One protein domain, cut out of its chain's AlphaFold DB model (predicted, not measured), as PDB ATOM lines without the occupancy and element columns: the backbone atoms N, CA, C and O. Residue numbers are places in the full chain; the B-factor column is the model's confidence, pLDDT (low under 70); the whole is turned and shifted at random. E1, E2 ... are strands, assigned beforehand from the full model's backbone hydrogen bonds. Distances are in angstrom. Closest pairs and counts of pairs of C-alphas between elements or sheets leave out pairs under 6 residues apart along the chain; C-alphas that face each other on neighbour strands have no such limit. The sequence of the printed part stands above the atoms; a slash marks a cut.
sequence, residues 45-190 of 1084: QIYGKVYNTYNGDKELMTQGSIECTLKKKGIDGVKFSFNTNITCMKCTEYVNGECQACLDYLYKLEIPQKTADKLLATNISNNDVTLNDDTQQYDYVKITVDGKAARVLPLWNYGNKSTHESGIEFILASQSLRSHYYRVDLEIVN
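This is residues 45 to 190 of the 1084 residues of the protein "Type 1 secretion, target domain protein" of Candidatus Magnetomorum sp. HK-1 (UniProt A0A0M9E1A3). A seven-strand sheet, E13 E11 E4 E5 E8 E1 E14, curls like part of a barrel, open between its edge strands E13 and E14, and a smaller sheet, E3 E2 E15 E12, is partly face to face with it, the strands crossed. E1 runs on into E2 and E14 into E15, from the one sheet to the other; the hairpin of E6 and E7 lies at one end of the long axis, the short pair E9 and E10 with loop 116 to 128 at the other. The printed part has 146 residues with fifteen named strands, E1 to E15 in order along the chain, and no named helix: all strand, both larger sheets mixed. It is compact, with a radius of gyration of the C-alphas of 17.0 A and spans of 52 by 37 by 31 A.

The largest sheet runs E13, residues 170 to 173; E11, 136 to 145; E4, 65 to 72; E5, 79 to 88; E8, 105 to 111; E1, 45 to 48; E14, 181 to 183. It is a folded sheet, bent back on itself into two leaves: E13 E11 E4 face E8 E1 E14, with E5 as the hinge. Its neighbours are antiparallel except E1 and E14, parallel at 17 degrees. Within hydrogen-bond range are N 138 and O 171 at 2.8 A, N 69 and O 142 at 2.8 A, N 68 and O 82 at 2.8 A in the hairpin of E4 and E5, N 87 and O 106 at 2.9 A, N 109 and O 46 at 2.7 A, and N 47 and O 182 at 2.9 A. The closest C-alphas of E13 and E14 are those of Ile 171 and Tyr 182, 7.3 A apart. The second sheet runs E3, residues 57 to 60; E2, 50 to 54; E15, 185 to 189; E12, 151 to 153. The two sheets make a sandwich, face to face with best planes 27 degrees apart and strands at 58 degrees. E2 and E3 form a hairpin, N 52 and O 59 at 2.8 A; E2 and E15 are parallel, N 51 and O 186 at 2.8 A; E15 and E12 are antiparallel, N 153 and O 185 at 2.8 A. The hairpin of E6, residues 91 to 95, and E7, 98 to 102, has N 92 and O 101 at 2.8 A. E9, residues 113 to 115, and E10, 129 to 131, are parallel, N 131 and O 114 at 2.8 A.

E1 begins at C-alpha 45 (-6.661, 16.970, 90.802), and E15 ends at C-alpha 189 (-6.674, 4.466, 69.181). E5 is 29.3 A long, E11 26.5 A, E4 23.6 A and E8 19.8 A; E11 bends by 53 degrees at residue 141.

The C-alphas of Asn 55 and Leu 119, the two farthest apart, are 55.3 A apart. The printed part has no cut; the long links are E9 to E10 and E12 to E13. The mean pLDDT of the printed part is 72.0, with residues 116 to 128 and 153 to 170 among those under 70.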
ATOM      1  N   GLN A  45      -6.473  18.376  91.206       82.94
ATOM      2  CA  GLN A  45      -6.661  16.970  90.802       82.94
ATOM      3  C   GLN A  45      -7.383  16.882  89.463       82.94
ATOM      4  O   GLN A  45      -8.560  17.209  89.382       82.94
ATOM      5  N   ILE A  46      -6.697  16.403  88.426       84.00
ATOM      6  CA  ILE A  46      -7.346  15.945  87.194       84.00
ATOM      7  C   ILE A  46      -7.350  14.424  87.234       84.00
ATOM      8  O   ILE A  46      -6.311  13.812  87.460       84.00
ATOM      9  N   TYR A  47      -8.499  13.799  87.050       85.62
ATOM     10  CA  TYR A  47      -8.584  12.347  86.996       85.62
ATOM     11  C   TYR A  47      -9.589  11.912  85.950       85.62
ATOM     12  O   TYR A  47     -10.507  12.651  85.619       85.62
ATOM     13  N   GLY A  48      -9.469  10.686  85.480       86.75
ATOM     14  CA  GLY A  48     -10.461  10.128  84.581       86.75
ATOM     15  C   GLY A  48     -10.075   8.757  84.088       86.75
ATOM     16  O   GLY A  48      -9.071   8.177  84.509       86.75
ATOM     17  N   LYS A  49     -10.942   8.211  83.251       88.31
ATOM     18  CA  LYS A  49     -10.749   6.932  82.583       88.31
ATOM     19  C   LYS A  49     -10.028   7.177  81.269       88.31
ATOM     20  O   LYS A  49     -10.254   8.193  80.624       88.31
ATOM     21  N   VAL A  50      -9.160   6.252  80.890       87.81
ATOM     22  CA  VAL A  50      -8.574   6.250  79.551       87.81
ATOM     23  C   VAL A  50      -9.214   5.110  78.792       87.81
ATOM     24  O   VAL A  50      -9.238   3.982  79.278       87.81
ATOM     25  N   TYR A  51      -9.760   5.422  77.633       84.00
ATOM     26  CA  TYR A  51     -10.404   4.465  76.766       84.00
ATOM     27  C   TYR A  51      -9.502   4.193  75.573       84.00
ATOM     28  O   TYR A  51      -9.097   5.119  74.873       84.00
ATOM     29  N   ASN A  52      -9.194   2.922  75.353       79.38
ATOM     30  CA  ASN A  52      -8.751   2.475  74.052       79.38
ATOM     31  C   ASN A  52     -10.009   2.287  73.218       79.38
ATOM     32  O   ASN A  52     -10.931   1.586  73.626       79.38
ATOM     33  N   THR A  53     -10.083   2.956  72.088       69.69
ATOM     34  CA  THR A  53     -11.253   2.871  71.230       69.69
ATOM     35  C   THR A  53     -10.924   2.131  69.969       69.69
ATOM     36  O   THR A  53      -9.791   2.184  69.485       69.69
ATOM     37  N   TYR A  54     -11.942   1.489  69.406       65.50
ATOM     38  CA  TYR A  54     -11.868   0.905  68.081       65.50
ATOM     39  C   TYR A  54     -13.248   0.933  67.415       65.50
ATOM     40  O   TYR A  54     -14.235   0.498  68.002       65.50
ATOM     41  N   ASN A  55     -13.324   1.516  66.214       59.25
ATOM     42  CA  ASN A  55     -14.546   1.644  65.410       59.25
ATOM     43  C   ASN A  55     -15.773   2.238  66.155       59.25
ATOM     44  O   ASN A  55     -16.915   1.908  65.848       59.25
ATOM     45  N   GLY A  56     -15.557   3.141  67.120       57.06
ATOM     46  CA  GLY A  56     -16.623   3.785  67.902       57.06
ATOM     47  C   GLY A  56     -16.940   3.145  69.255       57.06
ATOM     48  O   GLY A  56     -17.502   3.826  70.119       57.06
ATOM     49  N   ASP A  57     -16.518   1.904  69.495       64.31
ATOM     50  CA  ASP A  57     -16.655   1.271  70.805       64.31
ATOM     51  C   ASP A  57     -15.415   1.495  71.678       64.31
ATOM     52  O   ASP A  57     -14.324   1.820  71.197       64.31
ATOM     53  N   LYS A  58     -15.604   1.372  72.997       72.00
ATOM     54  CA  LYS A  58     -14.620   1.787  74.001       72.00
ATOM     55  C   LYS A  58     -14.270   0.666  74.961       72.00
ATOM     56  O   LYS A  58     -15.112   0.205  75.728       72.00
ATOM     57  N   GLU A  59     -12.993   0.338  75.002       78.06
ATOM     58  CA  GLU A  59     -12.380  -0.521  75.997       78.06
ATOM     59  C   GLU A  59     -11.705   0.343  77.072       78.06
ATOM     60  O   GLU A  59     -10.973   1.288  76.778       78.06
ATOM     61  N   LEU A  60     -11.945   0.046  78.350       83.56
ATOM     62  CA  LEU A  60     -11.269   0.742  79.443       83.56
ATOM     63  C   LEU A  60      -9.816   0.264  79.554       83.56
ATOM     64  O   LEU A  60      -9.567  -0.891  79.893       83.56
ATOM     65  N   MET A  61      -8.855   1.170  79.389       84.94
ATOM     66  CA  MET A  61      -7.451   0.852  79.622       84.94
ATOM     67  C   MET A  61      -7.163   0.624  81.107       84.94
ATOM     68  O   MET A  61      -7.604   1.376  81.980       84.94
ATOM     69  N   THR A  62      -6.347  -0.390  81.384       85.38
ATOM     70  CA  THR A  62      -5.962  -0.791  82.745       85.38
ATOM     71  C   THR A  62      -4.539  -0.366  83.129       85.38
ATOM     72  O   THR A  62      -4.203  -0.329  84.315       85.38
ATOM     73  N   GLN A  63      -3.716   0.009  82.146       85.19
ATOM     74  CA  GLN A  63      -2.330   0.466  82.290       85.19
ATOM     75  C   GLN A  63      -1.977   1.477  81.187       85.19
ATOM     76  O   GLN A  63      -2.582   1.442  80.120       85.19
ATOM     77  N   GLY A  64      -1.010   2.361  81.451       87.56
ATOM     78  CA  GLY A  64      -0.522   3.375  80.504       87.56
ATOM     79  C   GLY A  64       0.062   4.594  81.223       87.56
ATOM     80  O   GLY A  64      -0.293   4.861  82.378       87.56
ATOM     81  N   SER A  65       0.969   5.320  80.570       91.38
ATOM     82  CA  SER A  65       1.582   6.557  81.072       91.38
ATOM     83  C   SER A  65       0.990   7.782  80.390       91.38
ATOM     84  O   SER A  65       0.830   7.793  79.179       91.38
ATOM     85  N   ILE A  66       0.670   8.821  81.156       92.19
ATOM     86  CA  ILE A  66      -0.007  10.029  80.681       92.19
ATOM     87  C   ILE A  66       0.898  11.229  80.891       92.19
ATOM     88  O   ILE A  66       1.360  11.457  82.009       92.19
ATOM     89  N   GLU A  67       1.076  12.032  79.846       91.12
ATOM     90  CA  GLU A  67       1.700  13.353  79.907       91.12
ATOM     91  C   GLU A  67       0.666  14.413  79.513       91.12
ATOM     92  O   GLU A  67      -0.042  14.276  78.520       91.12
ATOM     93  N   CYS A  68       0.560  15.475  80.305       87.81
ATOM     94  CA  CYS A  68      -0.378  16.571  80.096       87.81
ATOM     95  C   CYS A  68       0.351  17.910  80.210       87.81
ATOM     96  O   CYS A  68       0.940  18.222  81.246       87.81
ATOM     97  N   THR A  69       0.249  18.736  79.173       85.06
ATOM     98  CA  THR A  69       0.801  20.091  79.120       85.06
ATOM     99  C   THR A  69      -0.318  21.124  79.190       85.06
ATOM    100  O   THR A  69      -1.230  21.100  78.369       85.06
ATOM    101  N   LEU A  70      -0.224  22.061  80.133       79.62
ATOM    102  CA  LEU A  70      -1.156  23.173  80.327       79.62
ATOM    103  C   LEU A  70      -0.534  24.523  79.959       79.62
ATOM    104  O   LEU A  70       0.675  24.709  80.110       79.62
ATOM    105  N   LYS A  71      -1.356  25.500  79.571       75.94
ATOM    106  CA  LYS A  71      -0.959  26.903  79.362       75.94
ATOM    107  C   LYS A  71      -1.946  27.847  80.039       75.94
ATOM    108  O   LYS A  71      -3.141  27.710  79.866       75.94
ATOM    109  N   LYS A  72      -1.470  28.861  80.760       73.00
ATOM    110  CA  LYS A  72      -2.357  29.864  81.373       73.00
ATOM    111  C   LYS A  72      -2.951  30.830  80.331       73.00
ATOM    112  O   LYS A  72      -2.195  31.464  79.596       73.00
ATOM    113  N   LYS A  73      -4.274  31.034  80.343       66.31
ATOM    114  CA  LYS A  73      -4.980  32.007  79.489       66.31
ATOM    115  C   LYS A  73      -4.505  33.432  79.772       66.31
ATOM    116  O   LYS A  73      -4.405  33.857  80.926       66.31
ATOM    117  N   GLY A  74      -4.224  34.179  78.705       57.94
ATOM    118  CA  GLY A  74      -3.825  35.588  78.765       57.94
ATOM    119  C   GLY A  74      -2.394  35.856  79.253       57.94
ATOM    120  O   GLY A  74      -2.009  37.022  79.309       57.94
ATOM    121  N   ILE A  75      -1.601  34.826  79.587       58.19
ATOM    122  CA  ILE A  75      -0.163  34.968  79.863       58.19
ATOM    123  C   ILE A  75       0.647  34.348  78.724       58.19
ATOM    124  O   ILE A  75       0.431  33.208  78.315       58.19
ATOM    125  N   ASP A  76       1.605  35.123  78.234       54.44
ATOM    126  CA  ASP A  76       2.452  34.778  77.103       54.44
ATOM    127  C   ASP A  76       3.458  33.657  77.446       54.44
ATOM    128  O   ASP A  76       4.188  33.736  78.433       54.44
ATOM    129  N   GLY A  77       3.514  32.610  76.612       56.22
ATOM    130  CA  GLY A  77       4.641  31.665  76.513       56.22
ATOM    131  C   GLY A  77       4.874  30.634  77.634       56.22
ATOM    132  O   GLY A  77       5.698  29.742  77.443       56.22
ATOM    133  N   VAL A  78       4.186  30.688  78.779       65.56
ATOM    134  CA  VAL A  78       4.443  29.747  79.895       65.56
ATOM    135  C   VAL A  78       3.595  28.473  79.774       65.56
ATOM    136  O   VAL A  78       2.368  28.528  79.886       65.56
ATOM    137  N   LYS A  79       4.260  27.323  79.585       75.25
ATOM    138  CA  LYS A  79       3.660  25.976  79.557       75.25
ATOM    139  C   LYS A  79       4.094  25.158  80.779       75.25
ATOM    140  O   LYS A  79       5.231  25.278  81.228       75.25
ATOM    141  N   PHE A  80       3.207  24.302  81.275       80.12
ATOM    142  CA  PHE A  80       3.411  23.463  82.457       80.12
ATOM    143  C   PHE A  80       3.140  21.999  82.097       80.12
ATOM    144  O   PHE A  80       2.010  21.685  81.737       80.12
ATOM    145  N   SER A  81       4.134  21.111  82.187       86.25
ATOM    146  CA  SER A  81       3.960  19.676  81.891       86.25
ATOM    147  C   SER A  81       3.928  18.827  83.159       86.25
ATOM    148  O   SER A  81       4.745  19.016  84.064       86.25
ATOM    149  N   PHE A  82       3.004  17.871  83.200       89.56
ATOM    150  CA  PHE A  82       2.761  16.973  84.326       89.56
ATOM    151  C   PHE A  82       2.545  15.544  83.825       89.56
ATOM    152  O   PHE A  82       1.863  15.352  82.821       89.56
ATOM    153  N   ASN A  83       3.052  14.552  84.566       92.00
ATOM    154  CA  ASN A  83       2.967  13.140  84.184       92.00
ATOM    155  C   ASN A  83       2.296  12.293  85.275       92.00
ATOM    156  O   ASN A  83       2.444  12.577  86.466       92.00
ATOM    157  N   THR A  84       1.589  11.234  84.881       94.06
ATOM    158  CA  THR A  84       0.997  10.230  85.784       94.06
ATOM    159  C   THR A  84       0.814   8.887  85.066       94.06
ATOM    160  O   THR A  84       1.125   8.782  83.888       94.06
ATOM    161  N   ASN A  85       0.317   7.857  85.754       93.12
ATOM    162  CA  ASN A  85      -0.005   6.555  85.159       93.12
ATOM    163  C   ASN A  85      -1.460   6.156  85.456       93.12
ATOM    164  O   ASN A  85      -2.047   6.598  86.449       93.12
ATOM    165  N   ILE A  86      -2.024   5.280  84.624       92.38
ATOM    166  CA  ILE A  86      -3.295   4.600  84.898       92.38
ATOM    167  C   ILE A  86      -3.077   3.615  86.047       92.38
ATOM    168  O   ILE A  86      -2.119   2.840  86.050       92.38
ATOM    169  N   THR A  87      -3.950   3.658  87.050       89.69
ATOM    170  CA  THR A  87      -3.843   2.815  88.243       89.69
ATOM    171  C   THR A  87      -5.202   2.258  88.653       89.69
ATOM    172  O   THR A  87      -6.249   2.867  88.420       89.69
ATOM    173  N   CYS A  88      -5.194   1.082  89.283       85.38
ATOM    174  CA  CYS A  88      -6.393   0.517  89.887       85.38
ATOM    175  C   CYS A  88      -6.788   1.312  91.140       85.38
ATOM    176  O   CYS A  88      -6.032   1.368  92.111       85.38
ATOM    177  N   MET A  89      -8.003   1.860  91.151       83.25
ATOM    178  CA  MET A  89      -8.531   2.653  92.266       83.25
ATOM    179  C   MET A  89      -9.440   1.855  93.202       83.25
ATOM    180  O   MET A  89      -9.572   2.204  94.377       83.25
ATOM    181  N   LYS A  90     -10.069   0.778  92.713       83.25
ATOM    182  CA  LYS A  90     -10.968  -0.062  93.514       83.25
ATOM    183  C   LYS A  90     -10.728  -1.543  93.255       83.25
ATOM    184  O   LYS A  90     -11.394  -2.161  92.431       83.25
ATOM    185  N   CYS A  91      -9.791  -2.112  93.998       80.31
ATOM    186  CA  CYS A  91      -9.479  -3.528  93.905       80.31
ATOM    187  C   CYS A  91     -10.490  -4.393  94.672       80.31
ATOM    188  O   CYS A  91     -10.809  -4.100  95.826       80.31
ATOM    189  N   THR A  92     -10.967  -5.469  94.052       83.44
ATOM    190  CA  THR A  92     -11.842  -6.472  94.681       83.44
ATOM    191  C   THR A  92     -11.101  -7.711  95.150       83.44
ATOM    192  O   THR A  92     -11.593  -8.390  96.048       83.44
ATOM    193  N   GLU A  93      -9.919  -7.993  94.600       83.12
ATOM    194  CA  GLU A  93      -9.130  -9.165  94.971       83.12
ATOM    195  C   GLU A  93      -7.633  -8.849  94.993       83.12
ATOM    196  O   GLU A  93      -7.070  -8.405  93.995       83.12
ATOM    197  N   TYR A  94      -6.984  -9.099  96.133       79.31
ATOM    198  CA  TYR A  94      -5.538  -8.944  96.296       79.31
ATOM    199  C   TYR A  94      -4.871 -10.307  96.460       79.31
ATOM    200  O   TYR A  94      -5.229 -11.067  97.363       79.31
ATOM    201  N   VAL A  95      -3.832 -10.569  95.669       80.56
ATOM    202  CA  VAL A  95      -2.944 -11.727  95.841       80.56
ATOM    203  C   VAL A  95      -1.513 -11.211  95.934       80.56
ATOM    204  O   VAL A  95      -1.056 -10.460  95.084       80.56
ATOM    205  N   ASN A  96      -0.807 -11.566  97.012       81.25
ATOM    206  CA  ASN A  96       0.569 -11.122  97.293       81.25
ATOM    207  C   ASN A  96       0.791  -9.593  97.296       81.25
ATOM    208  O   ASN A  96       1.907  -9.131  97.090       81.25
ATOM    209  N   GLY A  97      -0.250  -8.808  97.586       74.19
ATOM    210  CA  GLY A  97      -0.175  -7.341  97.602       74.19
ATOM    211  C   GLY A  97      -0.406  -6.684  96.239       74.19
ATOM    212  O   GLY A  97      -0.474  -5.460  96.173       74.19
ATOM    213  N   GLU A  98      -0.603  -7.475  95.185       73.44
ATOM    214  CA  GLU A  98      -0.981  -7.005  93.854       73.44
ATOM    215  C   GLU A  98      -2.484  -7.188  93.641       73.44
ATOM    216  O   GLU A  98      -3.079  -8.177  94.083       73.44
ATOM    217  N   CYS A  99      -3.111  -6.209  92.988       74.44
ATOM    218  CA  CYS A  99      -4.522  -6.294  92.646       74.44
ATOM    219  C   CYS A  99      -4.718  -7.251  91.465       74.44
ATOM    220  O   CYS A  99      -4.169  -7.008  90.397       74.44
ATOM    221  N   GLN A 100      -5.503  -8.310  91.655       76.56
ATOM    222  CA  GLN A 100      -5.808  -9.307  90.621       76.56
ATOM    223  C   GLN A 100      -7.139  -9.037  89.911       76.56
ATOM    224  O   GLN A 100      -7.321  -9.443  88.771       76.56
ATOM    225  N   ALA A 101      -8.064  -8.329  90.564       74.75
ATOM    226  CA  ALA A 101      -9.332  -7.918  89.971       74.75
ATOM    227  C   ALA A 101      -9.673  -6.501  90.435       74.75
ATOM    228  O   ALA A 101      -9.776  -6.250  91.639       74.75
ATOM    229  N   CYS A 102      -9.835  -5.573  89.492       78.38
ATOM    230  CA  CYS A 102     -10.127  -4.172  89.769       78.38
ATOM    231  C   CYS A 102     -11.452  -3.746  89.138       78.38
ATOM    232  O   CYS A 102     -11.724  -4.063  87.986       78.38
ATOM    233  N   LEU A 103     -12.258  -2.992  89.884       75.88
ATOM    234  CA  LEU A 103     -13.541  -2.461  89.420       75.88
ATOM    235  C   LEU A 103     -13.429  -1.093  88.737       75.88
ATOM    236  O   LEU A 103     -14.330  -0.729  87.992       75.88
ATOM    237  N   ASP A 104     -12.374  -0.320  89.011       81.06
ATOM    238  CA  ASP A 104     -12.208   1.032  88.465       81.06
ATOM    239  C   ASP A 104     -10.728   1.344  88.218       81.06
ATOM    240  O   ASP A 104      -9.963   1.534  89.169       81.06
ATOM    241  N   TYR A 105     -10.345   1.435  86.944       87.44
ATOM    242  CA  TYR A 105      -9.057   1.969  86.502       87.44
ATOM    243  C   TYR A 105      -9.209   3.439  86.130       87.44
ATOM    244  O   TYR A 105     -10.104   3.804  85.367       87.44
ATOM    245  N   LEU A 106      -8.361   4.283  86.712       89.81
ATOM    246  CA  LEU A 106      -8.362   5.728  86.505       89.81
ATOM    247  C   LEU A 106      -6.916   6.224  86.519       89.81
ATOM    248  O   LEU A 106      -6.052   5.654  87.192       89.81
ATOM    249  N   TYR A 107      -6.659   7.334  85.843       91.38
ATOM    250  CA  TYR A 107      -5.467   8.123  86.111       91.38
ATOM    251  C   TYR A 107      -5.775   9.232  87.105       91.38
ATOM    252  O   TYR A 107      -6.908   9.702  87.202       91.38
ATOM    253  N   LYS A 108      -4.750   9.673  87.832       90.81
ATOM    254  CA  LYS A 108      -4.830  10.839  88.709       90.81
ATOM    255  C   LYS A 108      -3.599  11.705  88.494       90.81
ATOM    256  O   LYS A 108      -2.498  11.354  88.912       90.81
ATOM    257  N   LEU A 109      -3.792  12.827  87.828       88.56
ATOM    258  CA  LEU A 109      -2.789  13.852  87.618       88.56
ATOM    259  C   LEU A 109      -2.896  14.894  88.733       88.56
ATOM    260  O   LEU A 109      -3.960  15.470  88.966       88.56
ATOM    261  N   GLU A 110      -1.787  15.128  89.428       87.06
ATOM    262  CA  GLU A 110      -1.710  16.120  90.496       87.06
ATOM    263  C   GLU A 110      -0.934  17.350  90.030       87.06
ATOM    264  O   GLU A 110       0.254  17.271  89.726       87.06
ATOM    265  N   ILE A 111      -1.614  18.492  89.995       83.81
ATOM    266  CA  ILE A 111      -1.061  19.778  89.580       83.81
ATOM    267  C   ILE A 111      -0.768  20.609  90.838       83.81
ATOM    268  O   ILE A 111      -1.709  21.021  91.524       83.81
ATOM    269  N   PRO A 112       0.509  20.874  91.167       83.19
ATOM    270  CA  PRO A 112       0.883  21.687  92.318       83.19
ATOM    271  C   PRO A 112       0.296  23.099  92.255       83.19
ATOM    272  O   PRO A 112       0.354  23.761  91.215       83.19
ATOM    273  N   GLN A 113      -0.246  23.565  93.383       77.06
ATOM    274  CA  GLN A 113      -0.775  24.921  93.530       77.06
ATOM    275  C   GLN A 113       0.061  25.751  94.502       77.06
ATOM    276  O   GLN A 113       0.668  25.218  95.432       77.06
ATOM    277  N   LYS A 114       0.072  27.073  94.313       74.81
ATOM    278  CA  LYS A 114       0.608  28.039  95.287       74.81
ATOM    279  C   LYS A 114      -0.249  29.296  95.336       74.81
ATOM    280  O   LYS A 114      -0.596  29.850  94.297       74.81
ATOM    281  N   THR A 115      -0.557  29.786  96.535       70.94
ATOM    282  CA  THR A 115      -1.205  31.093  96.709       70.94
ATOM    283  C   THR A 115      -0.283  32.208  96.225       70.94
ATOM    284  O   THR A 115       0.900  32.228  96.563       70.94
ATOM    285  N   ALA A 116      -0.820  33.140  95.430       63.81
ATOM    286  CA  ALA A 116      -0.110  34.357  95.058       63.81
ATOM    287  C   ALA A 116       0.177  35.182  96.320       63.81
ATOM    288  O   ALA A 116      -0.708  35.845  96.865       63.81
ATOM    289  N   ASP A 117       1.411  35.123  96.812       58.28
ATOM    290  CA  ASP A 117       1.804  35.819  98.030       58.28
ATOM    291  C   ASP A 117       1.889  37.331  97.743       58.28
ATOM    292  O   ASP A 117       2.837  37.812  97.119       58.28
ATOM    293  N   LYS A 118       0.884  38.117  98.165       49.50
ATOM    294  CA  LYS A 118       0.844  39.582  97.948       49.50
ATOM    295  C   LYS A 118       1.957  40.343  98.700       49.50
ATOM    296  O   LYS A 118       2.024  41.563  98.567       49.50
ATOM    297  N   LEU A 119       2.819  39.678  99.486       43.91
ATOM    298  CA  LEU A 119       3.777  40.355 100.373       43.91
ATOM    299  C   LEU A 119       5.253  39.922 100.328       43.91
ATOM    300  O   LEU A 119       6.061  40.674 100.865       43.91
ATOM    301  N   LEU A 120       5.672  38.836  99.667       47.72
ATOM    302  CA  LEU A 120       7.105  38.515  99.524       47.72
ATOM    303  C   LEU A 120       7.403  37.831  98.181       47.72
ATOM    304  O   LEU A 120       7.151  36.649  97.981       47.72
ATOM    305  N   ALA A 121       7.999  38.591  97.262       47.44
ATOM    306  CA  ALA A 121       8.562  38.077  96.021       47.44
ATOM    307  C   ALA A 121       9.821  37.237  96.311       47.44
ATOM    308  O   ALA A 121      10.934  37.759  96.306       47.44
ATOM    309  N   THR A 122       9.663  35.936  96.557       43.34
ATOM    310  CA  THR A 122      10.778  34.978  96.511       43.34
ATOM    311  C   THR A 122      10.361  33.666  95.852       43.34
ATOM    312  O   THR A 122       9.478  32.976  96.347       43.34
ATOM    313  N   ASN A 123      11.060  33.330  94.761       45.84
ATOM    314  CA  ASN A 123      11.169  32.020  94.105       45.84
ATOM    315  C   ASN A 123       9.855  31.252  93.875       45.84
ATOM    316  O   ASN A 123       9.651  30.160  94.409       45.84
ATOM    317  N   ILE A 124       9.006  31.783  92.992       46.53
ATOM    318  CA  ILE A 124       8.042  30.952  92.261       46.53
ATOM    319  C   ILE A 124       8.872  30.037  91.350       46.53
ATOM    320  O   ILE A 124       9.670  30.521  90.549       46.53
ATOM    321  N   SER A 125       8.753  28.721  91.520       47.12
ATOM    322  CA  SER A 125       9.326  27.782  90.558       47.12
ATOM    323  C   SER A 125       8.467  27.819  89.292       47.12
ATOM    324  O   SER A 125       7.251  27.966  89.395       47.12
ATOM    325  N   ASN A 126       9.066  27.681  88.109       49.72
ATOM    326  CA  ASN A 126       8.355  27.799  86.827       49.72
ATOM    327  C   ASN A 126       7.251  26.737  86.592       49.72
ATOM    328  O   ASN A 126       6.623  26.774  85.541       49.72
ATOM    329  N   ASN A 127       6.987  25.829  87.544       54.16
ATOM    330  CA  ASN A 127       6.063  24.702  87.379       54.16
ATOM    331  C   ASN A 127       4.792  24.754  88.263       54.16
ATOM    332  O   ASN A 127       4.025  23.795  88.253       54.16
ATOM    333  N   ASP A 128       4.541  25.831  89.021       63.50
ATOM    334  CA  ASP A 128       3.397  25.906  89.953       63.50
ATOM    335  C   ASP A 128       2.191  26.691  89.380       63.50
ATOM    336  O   ASP A 128       2.337  27.824  88.911       63.50
ATOM    337  N   VAL A 129       0.971  26.145  89.495       70.12
ATOM    338  CA  VAL A 129      -0.283  26.868  89.185       70.12
ATOM    339  C   VAL A 129      -0.601  27.851  90.316       70.12
ATOM    340  O   VAL A 129      -0.683  27.479  91.485       70.12
ATOM    341  N   THR A 130      -0.775  29.136  89.994       70.62
ATOM    342  CA  THR A 130      -0.913  30.190  91.011       70.62
ATOM    343  C   THR A 130      -2.379  30.491  91.330       70.62
ATOM    344  O   THR A 130      -3.158  30.803  90.434       70.62
ATOM    345  N   LEU A 131      -2.746  30.495  92.611       69.69
ATOM    346  CA  LEU A 131      -4.088  30.840  93.083       69.69
ATOM    347  C   LEU A 131      -4.202  32.331  93.402       69.69
ATOM    348  O   LEU A 131      -3.523  32.843  94.296       69.69
ATOM    349  N   ASN A 132      -5.104  33.014  92.700       70.00
ATOM    350  CA  ASN A 132      -5.464  34.412  92.933       70.00
ATOM    351  C   ASN A 132      -6.924  34.529  93.397       70.00
ATOM    352  O   ASN A 132      -7.681  33.564  93.296       70.00
ATOM    353  N   ASP A 133      -7.308  35.697  93.921       69.88
ATOM    354  CA  ASP A 133      -8.702  35.981  94.301       69.88
ATOM    355  C   ASP A 133      -9.645  35.857  93.082       69.88
ATOM    356  O   ASP A 133     -10.763  35.361  93.215       69.88
ATOM    357  N   ASP A 134      -9.150  36.213  91.891       67.81
ATOM    358  CA  ASP A 134      -9.852  36.085  90.612       67.81
ATOM    359  C   ASP A 134      -9.634  34.709  89.955       67.81
ATOM    360  O   ASP A 134      -8.566  34.098  90.074       67.81
ATOM    361  N   THR A 135     -10.638  34.246  89.205       71.44
ATOM    362  CA  THR A 135     -10.588  32.998  88.428       71.44
ATOM    363  C   THR A 135      -9.671  33.098  87.218       71.44
ATOM    364  O   THR A 135      -9.888  33.906  86.321       71.44
ATOM    365  N   GLN A 136      -8.649  32.242  87.192       70.62
ATOM    366  CA  GLN A 136      -7.686  32.099  86.104       70.62
ATOM    367  C   GLN A 136      -7.956  30.819  85.323       70.62
ATOM    368  O   GLN A 136      -8.313  29.810  85.916       70.62
ATOM    369  N   GLN A 137      -7.749  30.849  84.012       74.25
ATOM    370  CA  GLN A 137      -7.949  29.704  83.129       74.25
ATOM    371  C   GLN A 137      -6.602  29.127  82.666       74.25
ATOM    372  O   GLN A 137      -5.642  29.878  82.481       74.25
ATOM    373  N   TYR A 138      -6.533  27.807  82.500       74.12
ATOM    374  CA  TYR A 138      -5.374  27.058  82.023       74.12
ATOM    375  C   TYR A 138      -5.790  26.016  80.975       74.12
ATOM    376  O   TYR A 138      -6.443  25.040  81.323       74.12
ATOM    377  N   ASP A 139      -5.371  26.197  79.729       72.25
ATOM    378  CA  ASP A 139      -5.772  25.413  78.558       72.25
ATOM    379  C   ASP A 139      -4.919  24.151  78.401       72.25
ATOM    380  O   ASP A 139      -3.710  24.186  78.652       72.25
ATOM    381  N   TYR A 140      -5.521  23.049  77.953       73.69
ATOM    382  CA  TYR A 140      -4.796  21.851  77.535       73.69
ATOM    383  C   TYR A 140      -4.069  22.133  76.216       73.69
ATOM    384  O   TYR A 140      -4.682  22.402  75.190       73.69
ATOM    385  N   VAL A 141      -2.739  22.067  76.234       70.69
ATOM    386  CA  VAL A 141      -1.893  22.239  75.041       70.69
ATOM    387  C   VAL A 141      -1.675  20.904  74.338       70.69
ATOM    388  O   VAL A 141      -1.694  20.830  73.114       70.69
ATOM    389  N   LYS A 142      -1.412  19.855  75.120       75.88
ATOM    390  CA  LYS A 142      -1.152  18.499  74.636       75.88
ATOM    391  C   LYS A 142      -1.455  17.515  75.758       75.88
ATOM    392  O   LYS A 142      -1.031  17.750  76.887       75.88
ATOM    393  N   ILE A 143      -2.147  16.425  75.445       82.50
ATOM    394  CA  ILE A 143      -2.248  15.262  76.325       82.50
ATOM    395  C   ILE A 143      -1.849  14.034  75.512       82.50
ATOM    396  O   ILE A 143      -2.324  13.861  74.390       82.50
ATOM    397  N   THR A 144      -0.955  13.210  76.044       85.06
ATOM    398  CA  THR A 144      -0.569  11.933  75.441       85.06
ATOM    399  C   THR A 144      -0.773  10.788  76.416       85.06
ATOM    400  O   THR A 144      -0.680  10.971  77.629       85.06
ATOM    401  N   VAL A 145      -1.038   9.603  75.874       87.44
ATOM    402  CA  VAL A 145      -1.040   8.323  76.586       87.44
ATOM    403  C   VAL A 145      -0.054   7.415  75.854       87.44
ATOM    404  O   VAL A 145      -0.168   7.230  74.645       87.44
ATOM    405  N   ASP A 146       0.951   6.898  76.556       85.31
ATOM    406  CA  ASP A 146       2.036   6.072  76.004       85.31
ATOM    407  C   ASP A 146       2.718   6.707  74.774       85.31
ATOM    408  O   ASP A 146       3.101   6.038  73.818       85.31
ATOM    409  N   GLY A 147       2.856   8.038  74.793       77.19
ATOM    410  CA  GLY A 147       3.453   8.826  73.710       77.19
ATOM    411  C   GLY A 147       2.506   9.162  72.551       77.19
ATOM    412  O   GLY A 147       2.813  10.075  71.784       77.19
ATOM    413  N   LYS A 148       1.337   8.516  72.455       75.88
ATOM    414  CA  LYS A 148       0.308   8.827  71.452       75.88
ATOM    415  C   LYS A 148      -0.568   9.984  71.906       75.88
ATOM    416  O   LYS A 148      -0.901  10.073  73.084       75.88
ATOM    417  N   ALA A 149      -0.953  10.869  70.989       76.25
ATOM    418  CA  ALA A 149      -1.902  11.936  71.295       76.25
ATOM    419  C   ALA A 149      -3.239  11.339  71.756       76.25
ATOM    420  O   ALA A 149      -3.771  10.436  71.116       76.25
ATOM    421  N   ALA A 150      -3.753  11.833  72.880       77.94
ATOM    422  CA  ALA A 150      -5.029  11.406  73.425       77.94
ATOM    423  C   ALA A 150      -6.090  12.474  73.161       77.94
ATOM    424  O   ALA A 150      -5.868  13.664  73.408       77.94
ATOM    425  N   ARG A 151      -7.261  12.040  72.698       75.06
ATOM    426  CA  ARG A 151      -8.446  12.883  72.579       75.06
ATOM    427  C   ARG A 151      -9.066  13.076  73.960       75.06
ATOM    428  O   ARG A 151      -9.212  12.126  74.726       75.06
ATOM    429  N   VAL A 152      -9.431  14.310  74.285       74.25
ATOM    430  CA  VAL A 152     -10.079  14.647  75.558       74.25
ATOM    431  C   VAL A 152     -11.587  14.476  75.423       74.25
ATOM    432  O   VAL A 152     -12.208  15.104  74.570       74.25
ATOM    433  N   LEU A 153     -12.185  13.631  76.260       66.25
ATOM    434  CA  LEU A 153     -13.619  13.365  76.255       66.25
ATOM    435  C   LEU A 153     -14.360  14.249  77.275       66.25
ATOM    436  O   LEU A 153     -13.964  14.304  78.446       66.25
ATOM    437  N   PRO A 154     -15.482  14.888  76.886       53.69
ATOM    438  CA  PRO A 154     -16.350  15.589  77.822       53.69
ATOM    439  C   PRO A 154     -17.052  14.612  78.764       53.69
ATOM    440  O   PRO A 154     -17.611  13.600  78.345       53.69
ATOM    441  N   LEU A 155     -17.170  15.000  80.031       52.50
ATOM    442  CA  LEU A 155     -18.177  14.446  80.929       52.50
ATOM    443  C   LEU A 155     -19.082  15.564  81.425       52.50
ATOM    444  O   LEU A 155     -18.801  16.227  82.419       52.50
ATOM    445  N   TRP A 156     -20.224  15.734  80.762       44.75
ATOM    446  CA  TRP A 156     -21.188  16.805  81.045       44.75
ATOM    447  C   TRP A 156     -21.868  16.751  82.429       44.75
ATOM    448  O   TRP A 156     -22.703  17.604  82.727       44.75
ATOM    449  N   ASN A 157     -21.543  15.784  83.295       38.06
ATOM    450  CA  ASN A 157     -22.381  15.460  84.455       38.06
ATOM    451  C   ASN A 157     -21.674  15.256  85.809       38.06
ATOM    452  O   ASN A 157     -22.368  14.930  86.773       38.06
ATOM    453  N   TYR A 158     -20.360  15.479  85.957       35.31
ATOM    454  CA  TYR A 158     -19.686  15.285  87.255       35.31
ATOM    455  C   TYR A 158     -18.789  16.456  87.675       35.31
ATOM    456  O   TYR A 158     -17.682  16.622  87.185       35.31
ATOM    457  N   GLY A 159     -19.286  17.222  88.649       38.66
ATOM    458  CA  GLY A 159     -18.637  18.363  89.298       38.66
ATOM    459  C   GLY A 159     -19.710  19.237  89.955       38.66
ATOM    460  O   GLY A 159     -20.845  19.283  89.475       38.66
ATOM    461  N   ASN A 160     -19.425  19.889  91.085       37.16
ATOM    462  CA  ASN A 160     -20.378  20.833  91.684       37.16
ATOM    463  C   ASN A 160     -20.610  21.987  90.697       37.16
ATOM    464  O   ASN A 160     -19.744  22.843  90.562       37.16
ATOM    465  N   LYS A 161     -21.772  22.004  90.025       39.31
ATOM    466  CA  LYS A 161     -22.158  23.015  89.031       39.31
ATOM    467  C   LYS A 161     -22.026  24.434  89.596       39.31
ATOM    468  O   LYS A 161     -22.931  24.920  90.275       39.31
ATOM    469  N   SER A 162     -20.938  25.117  89.253       38.94
ATOM    470  CA  SER A 162     -20.965  26.556  89.017       38.94
ATOM    471  C   SER A 162     -21.329  26.752  87.538       38.94
ATOM    472  O   SER A 162     -20.941  25.960  86.686       38.94
ATOM    473  N   THR A 163     -22.147  27.747  87.210       40.25
ATOM    474  CA  THR A 163     -22.742  27.971  85.875       40.25
ATOM    475  C   THR A 163     -21.739  28.364  84.768       40.25
ATOM    476  O   THR A 163     -22.153  28.949  83.775       40.25
ATOM    477  N   HIS A 164     -20.438  28.093  84.933       40.97
ATOM    478  CA  HIS A 164     -19.349  28.648  84.114       40.97
ATOM    479  C   HIS A 164     -18.358  27.605  83.554       40.97
ATOM    480  O   HIS A 164     -17.326  27.988  83.016       40.97
ATOM    481  N   GLU A 165     -18.620  26.300  83.676       47.88
ATOM    482  CA  GLU A 165     -17.611  25.260  83.412       47.88
ATOM    483  C   GLU A 165     -18.056  24.283  82.313       47.88
ATOM    484  O   GLU A 165     -18.454  23.151  82.572       47.88
ATOM    485  N   SER A 166     -17.958  24.723  81.057       45.59
ATOM    486  CA  SER A 166     -18.085  23.873  79.858       45.59
ATOM    487  C   SER A 166     -16.766  23.145  79.519       45.59
ATOM    488  O   SER A 166     -16.492  22.872  78.354       45.59
ATOM    489  N   GLY A 167     -15.911  22.907  80.522       51.72
ATOM    490  CA  GLY A 167     -14.478  22.623  80.381       51.72
ATOM    491  C   GLY A 167     -14.150  21.257  79.781       51.72
ATOM    492  O   GLY A 167     -14.026  20.274  80.504       51.72
ATOM    493  N   ILE A 168     -13.962  21.227  78.463       54.16
ATOM    494  CA  ILE A 168     -13.247  20.164  77.734       54.16
ATOM    495  C   ILE A 168     -11.802  20.557  77.423       54.16
ATOM    496  O   ILE A 168     -10.934  19.698  77.338       54.16
ATOM    497  N   GLU A 169     -11.531  21.855  77.288       56.91
ATOM    498  CA  GLU A 169     -10.268  22.353  76.731       56.91
ATOM    499  C   GLU A 169      -9.383  23.080  77.759       56.91
ATOM    500  O   GLU A 169      -8.265  23.470  77.437       56.91
ATOM    501  N   PHE A 170      -9.834  23.224  79.013       66.44
ATOM    502  CA  PHE A 170      -9.107  23.950  80.057       66.44
ATOM    503  C   PHE A 170      -9.543  23.577  81.484       66.44
ATOM    504  O   PHE A 170     -10.613  23.012  81.707       66.44
ATOM    505  N   ILE A 171      -8.738  23.989  82.469       74.00
ATOM    506  CA  ILE A 171      -9.074  24.022  83.897       74.00
ATOM    507  C   ILE A 171      -9.102  25.459  84.427       74.00
ATOM    508  O   ILE A 171      -8.408  26.342  83.924       74.00
ATOM    509  N   LEU A 172      -9.863  25.699  85.492       75.62
ATOM    510  CA  LEU A 172      -9.896  26.967  86.220       75.62
ATOM    511  C   LEU A 172      -9.138  26.882  87.559       75.62
ATOM    512  O   LEU A 172      -9.145  25.860  88.250       75.62
ATOM    513  N   ALA A 173      -8.504  27.981  87.960       75.31
ATOM    514  CA  ALA A 173      -7.756  28.107  89.205       75.31
ATOM    515  C   ALA A 173      -8.037  29.457  89.888       75.31
ATOM    516  O   ALA A 173      -7.860  30.521  89.301       75.31
ATOM    517  N   SER A 174      -8.460  29.415  91.151       75.50
ATOM    518  CA  SER A 174      -8.612  30.580  92.035       75.50
ATOM    519  C   SER A 174      -8.598  30.152  93.492       75.50
ATOM    520  O   SER A 174      -8.749  28.970  93.800       75.50
ATOM    521  N   GLN A 175      -8.519  31.121  94.400       74.00
ATOM    522  CA  GLN A 175      -8.730  30.894  95.828       74.00
ATOM    523  C   GLN A 175     -10.088  30.238  96.123       74.00
ATOM    524  O   GLN A 175     -10.190  29.406  97.023       74.00
ATOM    525  N   SER A 176     -11.131  30.566  95.350       75.94
ATOM    526  CA  SER A 176     -12.462  29.958  95.501       75.94
ATOM    527  C   SER A 176     -12.545  28.520  94.967       75.94
ATOM    528  O   SER A 176     -13.346  27.733  95.465       75.94
ATOM    529  N   LEU A 177     -11.671  28.165  94.019       74.56
ATOM    530  CA  LEU A 177     -11.535  26.834  93.417       74.56
ATOM    531  C   LEU A 177     -10.344  26.047  93.994       74.56
ATOM    532  O   LEU A 177      -9.874  25.078  93.394       74.56
ATOM    533  N   ARG A 178      -9.832  26.441  95.165       74.06
ATOM    534  CA  ARG A 178      -8.784  25.680  95.856       74.06
ATOM    535  C   ARG A 178      -9.276  24.255  96.129       74.06
ATOM    536  O   ARG A 178     -10.405  24.066  96.580       74.06
ATOM    537  N   SER A 179      -8.428  23.251  95.896       71.44
ATOM    538  CA  SER A 179      -8.797  21.820  96.001       71.44
ATOM    539  C   SER A 179      -9.891  21.332  95.036       71.44
ATOM    540  O   SER A 179     -10.462  20.265  95.276       71.44
ATOM    541  N   HIS A 180     -10.235  22.090  93.988       75.88
ATOM    542  CA  HIS A 180     -11.190  21.621  92.982       75.88
ATOM    543  C   HIS A 180     -10.631  20.401  92.228       75.88
ATOM    544  O   HIS A 180      -9.421  20.195  92.167       75.88
ATOM    545  N   TYR A 181     -11.495  19.566  91.659       76.31
ATOM    546  CA  TYR A 181     -11.059  18.441  90.840       76.31
ATOM    547  C   TYR A 181     -11.781  18.443  89.499       76.31
ATOM    548  O   TYR A 181     -12.959  18.778  89.435       76.31
ATOM    549  N   TYR A 182     -11.081  18.030  88.451       76.69
ATOM    550  CA  TYR A 182     -11.602  17.929  87.094       76.69
ATOM    551  C   TYR A 182     -11.668  16.462  86.704       76.69
ATOM    552  O   TYR A 182     -10.667  15.750  86.824       76.69
ATOM    553  N   ARG A 183     -12.840  16.011  86.249       79.25
ATOM    554  CA  ARG A 183     -12.958  14.688  85.644       79.25
ATOM    555  C   ARG A 183     -12.802  14.807  84.132       79.25
ATOM    556  O   ARG A 183     -13.647  15.419  83.488       79.25
ATOM    557  N   VAL A 184     -11.734  14.229  83.602       79.44
ATOM    558  CA  VAL A 184     -11.339  14.319  82.196       79.44
ATOM    559  C   VAL A 184     -11.062  12.908  81.723       79.44
ATOM    560  O   VAL A 184     -10.062  12.315  82.109       79.44
ATOM    561  N   ASP A 185     -11.977  12.337  80.951       83.00
ATOM    562  CA  ASP A 185     -11.731  11.025  80.366       83.00
ATOM    563  C   ASP A 185     -10.918  11.226  79.073       83.00
ATOM    564  O   ASP A 185     -11.052  12.241  78.390       83.00
ATOM    565  N   LEU A 186     -10.023  10.296  78.767       83.38
ATOM    566  CA  LEU A 186      -9.152  10.346  77.596       83.38
ATOM    567  C   LEU A 186      -9.495   9.201  76.660       83.38
ATOM    568  O   LEU A 186      -9.954   8.149  77.097       83.38
ATOM    569  N   GLU A 187      -9.232   9.397  75.383       81.56
ATOM    570  CA  GLU A 187      -9.460   8.398  74.356       81.56
ATOM    571  C   GLU A 187      -8.250   8.292  73.440       81.56
ATOM    572  O   GLU A 187      -7.694   9.306  73.015       81.56
ATOM    573  N   ILE A 188      -7.827   7.066  73.159       80.75
ATOM    574  CA  ILE A 188      -6.739   6.763  72.232       80.75
ATOM    575  C   ILE A 188      -7.189   5.676  71.260       80.75
ATOM    576  O   ILE A 188      -8.130   4.931  71.544       80.75
ATOM    577  N   VAL A 189      -6.476   5.551  70.144       70.69
ATOM    578  CA  VAL A 189      -6.674   4.466  69.181       70.69
ATOM    579  C   VAL A 189      -5.438   3.563  69.198       70.69
ATOM    580  O   VAL A 189      -4.341   3.956  68.785       70.69
ATOM    581  N   ASN A 190      -5.606   2.346  69.714       70.12
ATOM    582  CA  ASN A 190      -4.623   1.267  69.658       70.12
ATOM    583  C   ASN A 190      -5.230   0.028  68.990       70.12
ATOM    584  O   ASN A 190      -6.438  -0.188  69.021       70.12
TER     585      ASN A 190